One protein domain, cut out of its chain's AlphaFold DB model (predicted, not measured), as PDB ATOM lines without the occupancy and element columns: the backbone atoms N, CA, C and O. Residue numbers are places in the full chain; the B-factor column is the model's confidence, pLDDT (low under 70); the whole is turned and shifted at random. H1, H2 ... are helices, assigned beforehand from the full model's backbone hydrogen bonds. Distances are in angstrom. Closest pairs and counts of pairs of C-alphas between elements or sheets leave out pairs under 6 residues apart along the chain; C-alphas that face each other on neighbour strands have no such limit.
ATOM      1  N   ARG A  92     -17.980 -28.438  37.518       91.88
ATOM      2  CA  ARG A  92     -19.419 -28.250  37.269       91.88
ATOM      3  C   ARG A  92     -20.296 -29.218  38.070       91.88
ATOM      4  O   ARG A  92     -21.293 -28.787  38.643       91.88
ATOM      5  N   SER A  93     -19.927 -30.500  38.124       93.38
ATOM      6  CA  SER A  93     -20.678 -31.515  38.885       93.38
ATOM      7  C   SER A  93     -20.689 -31.203  40.385       93.38
ATOM      8  O   SER A  93     -21.732 -31.245  41.033       93.38
ATOM      9  N   GLU A  94     -19.545 -30.788  40.926       93.06
ATOM     10  CA  GLU A  94     -19.401 -30.434  42.337       93.06
ATOM     11  C   GLU A  94     -20.152 -29.140  42.681       93.06
ATOM     12  O   GLU A  94     -20.877 -29.085  43.676       93.06
ATOM     13  N   CYS A  95     -20.076 -28.124  41.813       91.25
ATOM     14  CA  CYS A  95     -20.900 -26.918  41.916       91.25
ATOM     15  C   CYS A  95     -22.392 -27.261  41.995       91.25
ATOM     16  O   CYS A  95     -23.101 -26.721  42.844       91.25
ATOM     17  N   MET A  96     -22.861 -28.182  41.146       90.25
ATOM     18  CA  MET A  96     -24.260 -28.605  41.132       90.25
ATOM     19  C   MET A  96     -24.649 -29.321  42.430       90.25
ATOM     20  O   MET A  96     -25.679 -28.993  43.017       90.25
ATOM     21  N   LYS A  97     -23.816 -30.242  42.935       90.75
ATOM     22  CA  LYS A  97     -24.060 -30.932  44.216       90.75
ATOM     23  C   LYS A  97     -24.181 -29.949  45.380       90.75
ATOM     24  O   LYS A  97     -25.122 -30.039  46.171       90.75
ATOM     25  N   ARG A  98     -23.268 -28.974  45.464       90.94
ATOM     26  CA  ARG A  98     -23.312 -27.920  46.491       90.94
ATOM     27  C   ARG A  98     -24.574 -27.069  46.369       90.94
ATOM     28  O   ARG A  98     -25.223 -26.806  47.381       90.94
ATOM     29  N   ALA A  99     -24.952 -26.694  45.146       88.50
ATOM     30  CA  ALA A  99     -26.171 -25.934  44.892       88.50
ATOM     31  C   ALA A  99     -27.430 -26.704  45.324       88.50
ATOM     32  O   ALA A  99     -28.268 -26.134  46.016       88.50
ATOM     33  N   ILE A 100     -27.533 -27.997  44.993       86.00
ATOM     34  CA  ILE A 100     -28.660 -28.860  45.389       86.00
ATOM     35  C   ILE A 100     -28.780 -28.951  46.917       86.00
ATOM     36  O   ILE A 100     -29.884 -28.871  47.450       86.00
ATOM     37  N   LYS A 101     -27.656 -29.082  47.635       85.94
ATOM     38  CA  LYS A 101     -27.650 -29.203  49.103       85.94
ATOM     39  C   LYS A 101     -28.194 -27.953  49.807       85.94
ATOM     40  O   LYS A 101     -28.911 -28.071  50.801       85.94
ATOM     41  N   VAL A 102     -27.807 -26.771  49.324       84.75
ATOM     42  CA  VAL A 102     -28.120 -25.486  49.973       84.75
ATOM     43  C   VAL A 102     -29.474 -24.942  49.533       84.75
ATOM     44  O   VAL A 102     -30.210 -24.390  50.348       84.75
ATOM     45  N   ASN A 103     -29.810 -25.070  48.252       78.50
ATOM     46  CA  ASN A 103     -30.963 -24.385  47.700       78.50
ATOM     47  C   ASN A 103     -32.271 -25.068  48.139       78.50
ATOM     48  O   ASN A 103     -32.602 -26.179  47.721       78.50
ATOM     49  N   SER A 104     -33.029 -24.363  48.986       67.81
ATOM     50  CA  SER A 104     -34.307 -24.816  49.538       67.81
ATOM     51  C   SER A 104     -35.349 -25.111  48.463       67.81
ATOM     52  O   SER A 104     -36.259 -25.889  48.723       67.81
ATOM     53  N   CYS A 105     -35.206 -24.589  47.239       64.56
ATOM     54  CA  CYS A 105     -36.105 -24.926  46.137       64.56
ATOM     55  C   CYS A 105     -36.026 -26.411  45.737       64.56
ATOM     56  O   CYS A 105     -37.033 -26.964  45.298       64.56
ATOM     57  N   PHE A 106     -34.878 -27.074  45.944       63.34
ATOM     58  CA  PHE A 106     -34.741 -28.522  45.740       63.34
ATOM     59  C   PHE A 106     -35.316 -29.339  46.903       63.34
ATOM     60  O   PHE A 106     -35.624 -30.511  46.706       63.34
ATOM     61  N   LYS A 107     -35.471 -28.737  48.092       66.25
ATOM     62  CA  LYS A 107     -36.152 -29.350  49.246       66.25
ATOM     63  C   LYS A 107     -37.669 -29.158  49.165       66.25
ATOM     64  O   LYS A 107     -38.419 -30.097  49.379       66.25
ATOM     65  N   ASN A 108     -38.114 -27.975  48.745       68.06
ATOM     66  CA  ASN A 108     -39.518 -27.601  48.568       68.06
ATOM     67  C   ASN A 108     -40.030 -27.988  47.168       68.06
ATOM     68  O   ASN A 108     -40.692 -27.192  46.482       68.06
ATOM     69  N   LYS A 109     -39.682 -29.200  46.710       75.81
ATOM     70  CA  LYS A 109     -40.255 -29.759  45.480       75.81
ATOM     71  C   LYS A 109     -41.768 -29.863  45.664       75.81
ATOM     72  O   LYS A 109     -42.254 -30.219  46.727       75.81
ATOM     73  N   THR A 110     -42.515 -29.532  44.612       82.44
ATOM     74  CA  THR A 110     -43.992 -29.599  44.661       82.44
ATOM     75  C   THR A 110     -44.496 -31.033  44.619       82.44
ATOM     76  O   THR A 110     -45.567 -31.308  45.126       82.44
ATOM     77  N   LEU A 111     -43.726 -31.920  43.995       85.31
ATOM     78  CA  LEU A 111     -44.022 -33.336  43.829       85.31
ATOM     79  C   LEU A 111     -42.812 -34.131  44.313       85.31
ATOM     80  O   LEU A 111     -41.674 -33.725  44.045       85.31
ATOM     81  N   SER A 112     -43.076 -35.248  44.989       89.69
ATOM     82  CA  SER A 112     -42.078 -36.276  45.294       89.69
ATOM     83  C   SER A 112     -41.512 -36.880  44.002       89.69
ATOM     84  O   SER A 112     -42.124 -36.784  42.933       89.69
ATOM     85  N   ASP A 113     -40.344 -37.512  44.090       89.06
ATOM     86  CA  ASP A 113     -39.736 -38.196  42.948       89.06
ATOM     87  C   ASP A 113     -40.615 -39.377  42.469       89.06
ATOM     88  O   ASP A 113     -40.746 -39.575  41.265       89.06
ATOM     89  N   GLU A 114     -41.336 -40.056  43.371       92.25
ATOM     90  CA  GLU A 114     -42.324 -41.099  43.026       92.25
ATOM     91  C   GLU A 114     -43.521 -40.538  42.242       92.25
ATOM     92  O   GLU A 114     -43.907 -41.051  41.195       92.25
ATOM     93  N   GLN A 115     -44.092 -39.426  42.711       93.12
ATOM     94  CA  GLN A 115     -45.233 -38.773  42.056       93.12
ATOM     95  C   GLN A 115     -44.854 -38.204  40.688       93.12
ATOM     96  O   GLN A 115     -45.673 -38.160  39.770       93.12
ATOM     97  N   LYS A 116     -43.600 -37.768  40.543       92.44
ATOM     98  CA  LYS A 116     -43.041 -37.368  39.254       92.44
ATOM     99  C   LYS A 116     -42.981 -38.555  38.293       92.44
ATOM    100  O   LYS A 116     -43.303 -38.363  37.124       92.44
ATOM    101  N   GLU A 117     -42.601 -39.739  38.764       93.44
ATOM    102  CA  GLU A 117     -42.562 -40.944  37.932       93.44
ATOM    103  C   GLU A 117     -43.965 -41.340  37.461       93.44
ATOM    104  O   GLU A 117     -44.182 -41.547  36.269       93.44
ATOM    105  N   ILE A 118     -44.952 -41.311  38.362       93.94
ATOM    106  CA  ILE A 118     -46.367 -41.539  38.019       93.94
ATOM    107  C   ILE A 118     -46.839 -40.539  36.956       93.94
ATOM    108  O   ILE A 118     -47.468 -40.926  35.973       93.94
ATOM    109  N   ALA A 119     -46.507 -39.253  37.110       94.19
ATOM    110  CA  ALA A 119     -46.855 -38.239  36.118       94.19
ATOM    111  C   ALA A 119     -46.235 -38.552  34.744       94.19
ATOM    112  O   ALA A 119     -46.927 -38.459  33.732       94.19
ATOM    113  N   VAL A 120     -44.965 -38.970  34.704       94.19
ATOM    114  CA  VAL A 120     -44.267 -39.335  33.460       94.19
ATOM    115  C   VAL A 120     -44.912 -40.550  32.791       94.19
ATOM    116  O   VAL A 120     -45.126 -40.510  31.580       94.19
ATOM    117  N   LEU A 121     -45.289 -41.578  33.559       93.56
ATOM    118  CA  LEU A 121     -46.016 -42.749  33.050       93.56
ATOM    119  C   LEU A 121     -47.364 -42.363  32.422       93.56
ATOM    120  O   LEU A 121     -47.741 -42.906  31.388       93.56
ATOM    121  N   ASN A 122     -48.047 -41.363  32.986       92.62
ATOM    122  CA  ASN A 122     -49.285 -40.797  32.440       92.62
ATOM    123  C   ASN A 122     -49.052 -39.751  31.325       92.62
ATOM    124  O   ASN A 122     -49.989 -39.074  30.895       92.62
ATOM    125  N   GLY A 123     -47.811 -39.577  30.855       91.31
ATOM    126  CA  GLY A 123     -47.461 -38.637  29.783       91.31
ATOM    127  C   GLY A 123     -47.466 -37.160  30.198       91.31
ATOM    128  O   GLY A 123     -47.552 -36.268  29.351       91.31
ATOM    129  N   ILE A 124     -47.385 -36.868  31.495       94.69
ATOM    130  CA  ILE A 124     -47.425 -35.518  32.063       94.69
ATOM    131  C   ILE A 124     -46.020 -35.130  32.533       94.69
ATOM    132  O   ILE A 124     -45.406 -35.781  33.375       94.69
ATOM    133  N   SER A 125     -45.498 -34.011  32.025       93.38
ATOM    134  CA  SER A 125     -44.203 -33.507  32.494       93.38
ATOM    135  C   SER A 125     -44.292 -32.940  33.915       93.38
ATOM    136  O   SER A 125     -45.310 -32.364  34.309       93.38
ATOM    137  N   TYR A 126     -43.182 -33.003  34.662       91.56
ATOM    138  CA  TYR A 126     -43.072 -32.413  36.005       91.56
ATOM    139  C   TYR A 126     -43.548 -30.955  36.047       91.56
ATOM    140  O   TYR A 126     -44.258 -30.550  36.964       91.56
ATOM    141  N   THR A 127     -43.173 -30.167  35.038       92.25
ATOM    142  CA  THR A 127     -43.555 -28.757  34.923       92.25
ATOM    143  C   THR A 127     -45.070 -28.600  34.829       92.25
ATOM    144  O   THR A 127     -45.631 -27.760  35.525       92.25
ATOM    145  N   VAL A 128     -45.742 -29.433  34.027       93.94
ATOM    146  CA  VAL A 128     -47.202 -29.388  33.866       93.94
ATOM    147  C   VAL A 128     -47.906 -29.796  35.157       93.94
ATOM    148  O   VAL A 128     -48.790 -29.072  35.610       93.94
ATOM    149  N   ALA A 129     -47.494 -30.901  35.782       94.44
ATOM    150  CA  ALA A 129     -48.072 -31.345  37.050       94.44
ATOM    151  C   ALA A 129     -47.883 -30.291  38.159       94.44
ATOM    152  O   ALA A 129     -48.825 -29.940  38.868       94.44
ATOM    153  N   ARG A 130     -46.690 -29.687  38.248       93.31
ATOM    154  CA  ARG A 130     -46.404 -28.581  39.172       93.31
ATOM    155  C   ARG A 130     -47.295 -27.365  38.912       93.31
ATOM    156  O   ARG A 130     -47.790 -26.765  39.863       93.31
ATOM    157  N   ASP A 131     -47.475 -26.978  37.653       93.75
ATOM    158  CA  ASP A 131     -48.278 -25.812  37.287       93.75
ATOM    159  C   ASP A 131     -49.774 -26.055  37.549       93.75
ATOM    160  O   ASP A 131     -50.468 -25.138  37.986       93.75
ATOM    161  N   ARG A 132     -50.270 -27.289  37.365       95.12
ATOM    162  CA  ARG A 132     -51.631 -27.682  37.764       95.12
ATOM    163  C   ARG A 132     -51.870 -27.448  39.255       95.12
ATOM    164  O   ARG A 132     -52.868 -26.838  39.614       95.12
ATOM    165  N   ILE A 133     -50.917 -27.829  40.100       94.00
ATOM    166  CA  ILE A 133     -51.020 -27.643  41.553       94.00
ATOM    167  C   ILE A 133     -50.884 -26.162  41.922       94.00
ATOM    168  O   ILE A 133     -51.771 -25.577  42.533       94.00
ATOM    169  N   ARG A 134     -49.774 -25.521  41.532       92.12
ATOM    170  CA  ARG A 134     -49.429 -24.173  42.018       92.12
ATOM    171  C   ARG A 134     -50.248 -23.053  41.390       92.12
ATOM    172  O   ARG A 134     -50.490 -22.052  42.052       92.12
ATOM    173  N   ARG A 135     -50.594 -23.173  40.105       93.94
ATOM    174  CA  ARG A 135     -51.271 -22.107  39.351       93.94
ATOM    175  C   ARG A 135     -52.754 -22.387  39.160       93.94
ATOM    176  O   ARG A 135     -53.535 -21.445  39.185       93.94
ATOM    177  N   LEU A 136     -53.131 -23.645  38.920       93.25
ATOM    178  CA  LEU A 136     -54.525 -24.011  38.641       93.25
ATOM    179  C   LEU A 136     -55.273 -24.542  39.872       93.25
ATOM    180  O   LEU A 136     -56.482 -24.729  39.784       93.25
ATOM    181  N   GLY A 137     -54.584 -24.775  40.995       93.44
ATOM    182  CA  GLY A 137     -55.197 -25.233  42.244       93.44
ATOM    183  C   GLY A 137     -55.738 -26.662  42.196       93.44
ATOM    184  O   GLY A 137     -56.627 -26.993  42.970       93.44
ATOM    185  N   TRP A 138     -55.247 -27.496  41.275       95.31
ATOM    186  CA  TRP A 138     -55.665 -28.898  41.183       95.31
ATOM    187  C   TRP A 138     -55.179 -29.690  42.393       95.31
ATOM    188  O   TRP A 138     -54.113 -29.393  42.947       95.31
ATOM    189  N   SER A 139     -55.916 -30.741  42.752       94.75
ATOM    190  CA  SER A 139     -55.409 -31.709  43.718       94.75
ATOM    191  C   SER A 139     -54.167 -32.419  43.167       94.75
ATOM    192  O   SER A 139     -53.924 -32.480  41.957       94.75
ATOM    193  N   MET A 140     -53.342 -32.950  44.068       92.88
ATOM    194  CA  MET A 140     -52.091 -33.602  43.684       92.88
ATOM    195  C   MET A 140     -52.323 -34.834  42.803       92.88
ATOM    196  O   MET A 140     -51.596 -35.024  41.830       92.88
ATOM    197  N   GLU A 141     -53.350 -35.628  43.108       93.94
ATOM    198  CA  GLU A 141     -53.709 -36.839  42.363       93.94
ATOM    199  C   GLU A 141     -54.204 -36.508  40.953       93.94
ATOM    200  O   GLU A 141     -53.684 -37.038  39.971       93.94
ATOM    201  N   GLU A 142     -55.137 -35.564  40.817       94.25
ATOM    202  CA  GLU A 142     -55.633 -35.108  39.511       94.25
ATOM    203  C   GLU A 142     -54.502 -34.535  38.651       94.25
ATOM    204  O   GLU A 142     -54.439 -34.754  37.437       94.25
ATOM    205  N   ALA A 143     -53.568 -33.816  39.281       94.62
ATOM    206  CA  ALA A 143     -52.461 -33.190  38.582       94.62
ATOM    207  C   ALA A 143     -51.515 -34.197  37.914       94.62
ATOM    208  O   ALA A 143     -50.965 -33.868  36.857       94.62
ATOM    209  N   ILE A 144     -51.345 -35.390  38.497       96.06
ATOM    210  CA  ILE A 144     -50.440 -36.445  38.006       96.06
ATOM    211  C   ILE A 144     -51.138 -37.562  37.221       96.06
ATOM    212  O   ILE A 144     -50.451 -38.348  36.577       96.06
ATOM    213  N   THR A 145     -52.469 -37.654  37.270       95.19
ATOM    214  CA  THR A 145     -53.235 -38.737  36.622       95.19
ATOM    215  C   THR A 145     -53.902 -38.301  35.326       95.19
ATOM    216  O   THR A 145     -53.905 -39.051  34.354       95.19
ATOM    217  N   ILE A 146     -54.450 -37.085  35.270       93.38
ATOM    218  CA  ILE A 146     -55.247 -36.648  34.120       93.38
ATOM    219  C   ILE A 146     -54.310 -36.324  32.947       93.38
ATOM    220  O   ILE A 146     -53.520 -35.378  33.051       93.38
ATOM    221  N   PRO A 147     -54.382 -37.027  31.807       90.25
ATOM    222  CA  PRO A 147     -53.463 -36.803  30.697       90.25
ATOM    223  C   PRO A 147     -53.624 -35.403  30.087       90.25
ATOM    224  O   PRO A 147     -54.601 -34.681  30.318       90.25
ATOM    225  N   ILE A 148     -52.625 -34.974  29.321       90.38
ATOM    226  CA  ILE A 148     -52.676 -33.698  28.605       90.38
ATOM    227  C   ILE A 148     -53.557 -33.879  27.366       90.38
ATOM    228  O   ILE A 148     -53.267 -34.720  26.520       90.38
ATOM    229  N   MET A 149     -54.612 -33.070  27.248       88.38
ATOM    230  CA  MET A 149     -55.448 -33.046  26.046       88.38
ATOM    231  C   MET A 149     -54.632 -32.591  24.835       88.38
ATOM    232  O   MET A 149     -53.846 -31.640  24.902       88.38
ATOM    233  N   THR A 150     -54.871 -33.230  23.699       91.50
ATOM    234  CA  THR A 150     -54.311 -32.806  22.420       91.50
ATOM    235  C   THR A 150     -54.897 -31.462  21.986       91.50
ATOM    236  O   THR A 150     -55.982 -31.042  22.400       91.50
ATOM    237  N   ARG A 151     -54.203 -30.770  21.077       91.81
ATOM    238  CA  ARG A 151     -54.671 -29.485  20.531       91.81
ATOM    239  C   ARG A 151     -56.070 -29.582  19.905       91.81
ATOM    240  O   ARG A 151     -56.853 -28.644  20.031       91.81
ATOM    241  N   SER A 152     -56.376 -30.704  19.250       94.25
ATOM    242  CA  SER A 152     -57.678 -30.956  18.619       94.25
ATOM    243  C   SER A 152     -58.791 -31.088  19.660       94.25
ATOM    244  O   SER A 152     -59.830 -30.439  19.546       94.25
ATOM    245  N   GLU A 153     -58.550 -31.859  20.722       93.56
ATOM    246  CA  GLU A 153     -59.499 -32.042  21.825       93.56
ATOM    247  C   GLU A 153     -59.763 -30.731  22.569       93.56
ATOM    248  O   GLU A 153     -60.920 -30.385  22.808       93.56
ATOM    249  N   CYS A 154     -58.714 -29.946  22.845       91.88
ATOM    250  CA  CYS A 154     -58.851 -28.601  23.407       91.88
ATOM    251  C   CYS A 154     -59.752 -27.708  22.539       91.88
ATOM    252  O   CYS A 154     -60.600 -26.989  23.068       91.88
ATOM    253  N   GLY A 155     -59.590 -27.768  21.212       94.00
ATOM    254  CA  GLY A 155     -60.405 -27.010  20.264       94.00
ATOM    255  C   GLY A 155     -61.878 -27.421  20.280       94.00
ATOM    256  O   GLY A 155     -62.750 -26.558  20.365       94.00
ATOM    257  N   LYS A 156     -62.161 -28.731  20.260       95.00
ATOM    258  CA  LYS A 156     -63.534 -29.261  20.337       95.00
ATOM    259  C   LYS A 156     -64.217 -28.849  21.640       95.00
ATOM    260  O   LYS A 156     -65.277 -28.231  21.595       95.00
ATOM    261  N   LYS A 157     -63.552 -29.080  22.778       93.12
ATOM    262  CA  LYS A 157     -64.060 -28.727  24.110       93.12
ATOM    263  C   LYS A 157     -64.311 -27.226  24.247       93.12
ATOM    264  O   LYS A 157     -65.348 -26.811  24.755       93.12
ATOM    265  N   GLY A 158     -63.388 -26.395  23.761       92.88
ATOM    266  CA  GLY A 158     -63.564 -24.942  23.744       92.88
ATOM    267  C   GLY A 158     -64.745 -24.502  22.875       92.88
ATOM    268  O   GLY A 158     -65.505 -23.623  23.275       92.88
ATOM    269  N   GLY A 159     -64.935 -25.138  21.716       93.06
ATOM    270  CA  GLY A 159     -66.075 -24.890  20.835       93.06
ATOM    271  C   GLY A 159     -67.415 -25.291  21.455       93.06
ATOM    272  O   GLY A 159     -68.377 -24.536  21.349       93.06
ATOM    273  N   GLU A 160     -67.480 -26.441  22.126       92.31
ATOM    274  CA  GLU A 160     -68.668 -26.906  22.858       92.31
ATOM    275  C   GLU A 160     -69.041 -25.945  23.988       92.31
ATOM    276  O   GLU A 160     -70.162 -25.439  24.008       92.31
ATOM    277  N   ILE A 161     -68.081 -25.597  24.849       92.69
ATOM    278  CA  ILE A 161     -68.284 -24.627  25.934       92.69
ATOM    279  C   ILE A 161     -68.677 -23.256  25.367       92.69
ATOM    280  O   ILE A 161     -69.547 -22.573  25.905       92.69
ATOM    281  N   GLY A 162     -68.050 -22.833  24.267       91.69
ATOM    282  CA  GLY A 162     -68.378 -21.582  23.587       91.69
ATOM    283  C   GLY A 162     -69.814 -21.568  23.067       91.69
ATOM    284  O   GLY A 162     -70.529 -20.589  23.269       91.69
ATOM    285  N   LYS A 163     -70.269 -22.669  22.457       88.75
ATOM    286  CA  LYS A 163     -71.666 -22.843  22.038       88.75
ATOM    287  C   LYS A 163     -72.606 -22.860  23.236       88.75
ATOM    288  O   LYS A 163     -73.620 -22.183  23.187       88.75
ATOM    289  N   GLU A 164     -72.280 -23.564  24.312       89.56
ATOM    290  CA  GLU A 164     -73.107 -23.626  25.523       89.56
ATOM    291  C   GLU A 164     -73.268 -22.249  26.195       89.56
ATOM    292  O   GLU A 164     -74.348 -21.886  26.673       89.56
ATOM    293  N   ARG A 165     -72.198 -21.449  26.216       88.62
ATOM    294  CA  ARG A 165     -72.191 -20.115  26.831       88.62
ATOM    295  C   ARG A 165     -72.755 -19.023  25.931       88.62
ATOM    296  O   ARG A 165     -73.237 -18.020  26.450       88.62
ATOM    297  N   SER A 166     -72.682 -19.195  24.612       89.56
ATOM    298  CA  SER A 166     -73.177 -18.206  23.656       89.56
ATOM    299  C   SER A 166     -74.669 -17.949  23.862       89.56
ATOM    300  O   SER A 166     -75.463 -18.860  24.075       89.56
ATOM    301  N   TYR A 167     -75.064 -16.682  23.794       85.31
ATOM    302  CA  TYR A 167     -76.473 -16.309  23.802       85.31
ATOM    303  C   TYR A 167     -77.163 -16.760  22.507       85.31
ATOM    304  O   TYR A 167     -78.250 -17.328  22.549       85.31
TER     305      TYR A 167
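AT A GLANCE: This is residues 92 to 167 of the 190 residues of an uncharacterized protein of Bacillus mycoides (UniProt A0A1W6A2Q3). The longest helix, H6, makes an arm that reaches away from a small body of three short helices, H3, H4 and H5, and H1 with H2 makes a second arm on the opposite side of that body. In the body, H4 and H5 fold back on each other as a hairpin and H3 packs beside H5; residues 92 to 108, 150 to 156 and 158 to 167 stick out from it. The printed part has 76 residues with six named helices, H1 to H6 in that order along the chain, and no named strand; its class is all helix. It is only just extended, close to loose, with a radius of gyration of the C-alphas of 17.4 A, and the two arms make the longest of its spans of 60 by 24 by 24 A.

HOW THE PARTS SIT: H6, residues 151 to 165, touches no helix, and it is apart from H5, residues 140 to 145. H5 and H4, residues 126 to 134, form a helical hairpin: they touch, with the C-alphas of Ala 129 and Ala 143 closest at 5.0 A, and run opposite ways at a steep tilt of 39 degrees. H5 also touches H3, residues 113 to 121, where the C-alphas of Ala 119 and Ile 144 are closest at 4.4 A. H3 and H5 run the same way at a shallow tilt of 32 degrees, only just short of steep. H3 and H4 touch only at the corner by their link, with the C-alphas of Lys 116 and Tyr 126 closest at 5.9 A; they run opposite ways at a steep tilt of 69.7 degrees, only just short of about perpendicular. H2, residues 104 to 107, is apart from H3. H1, residues 92 to 102, is close to H2 but not clearly touching, the closest C-alphas being those of Ile 100 and Phe 106 at 6.1 A. In H1, H3, H4, H5 and H6 every O i to N i+4 pair is within hydrogen-bond range, while H2 is too short for such a pair.

IN THESE COORDINATES: H6 measures 20.8 A from C-alpha 151 at (-54.671, -29.485, 20.531) to C-alpha 165 at (-72.191, -20.115, 26.831). H4 measures 12.0 A and H3 12.6 A. H5 is shorter, 8.8 A, and H2 spans 4.9 A. H1 measures 15.6 A and begins at C-alpha 92 at (-19.419, -28.250, 37.269).

THE WHOLE: The outline is a rod, and the two C-alphas farthest apart, those of Glu 94 and Tyr 167, are 61.6 A apart. Without the stretches that stand free, the body of 42 residues spans 31 by 19 by 15 A. The printed part has no cut, and the five links between the helices are tight. Mean pLDDT of the printed part is 89.8, and residues 104 to 108 are under 70.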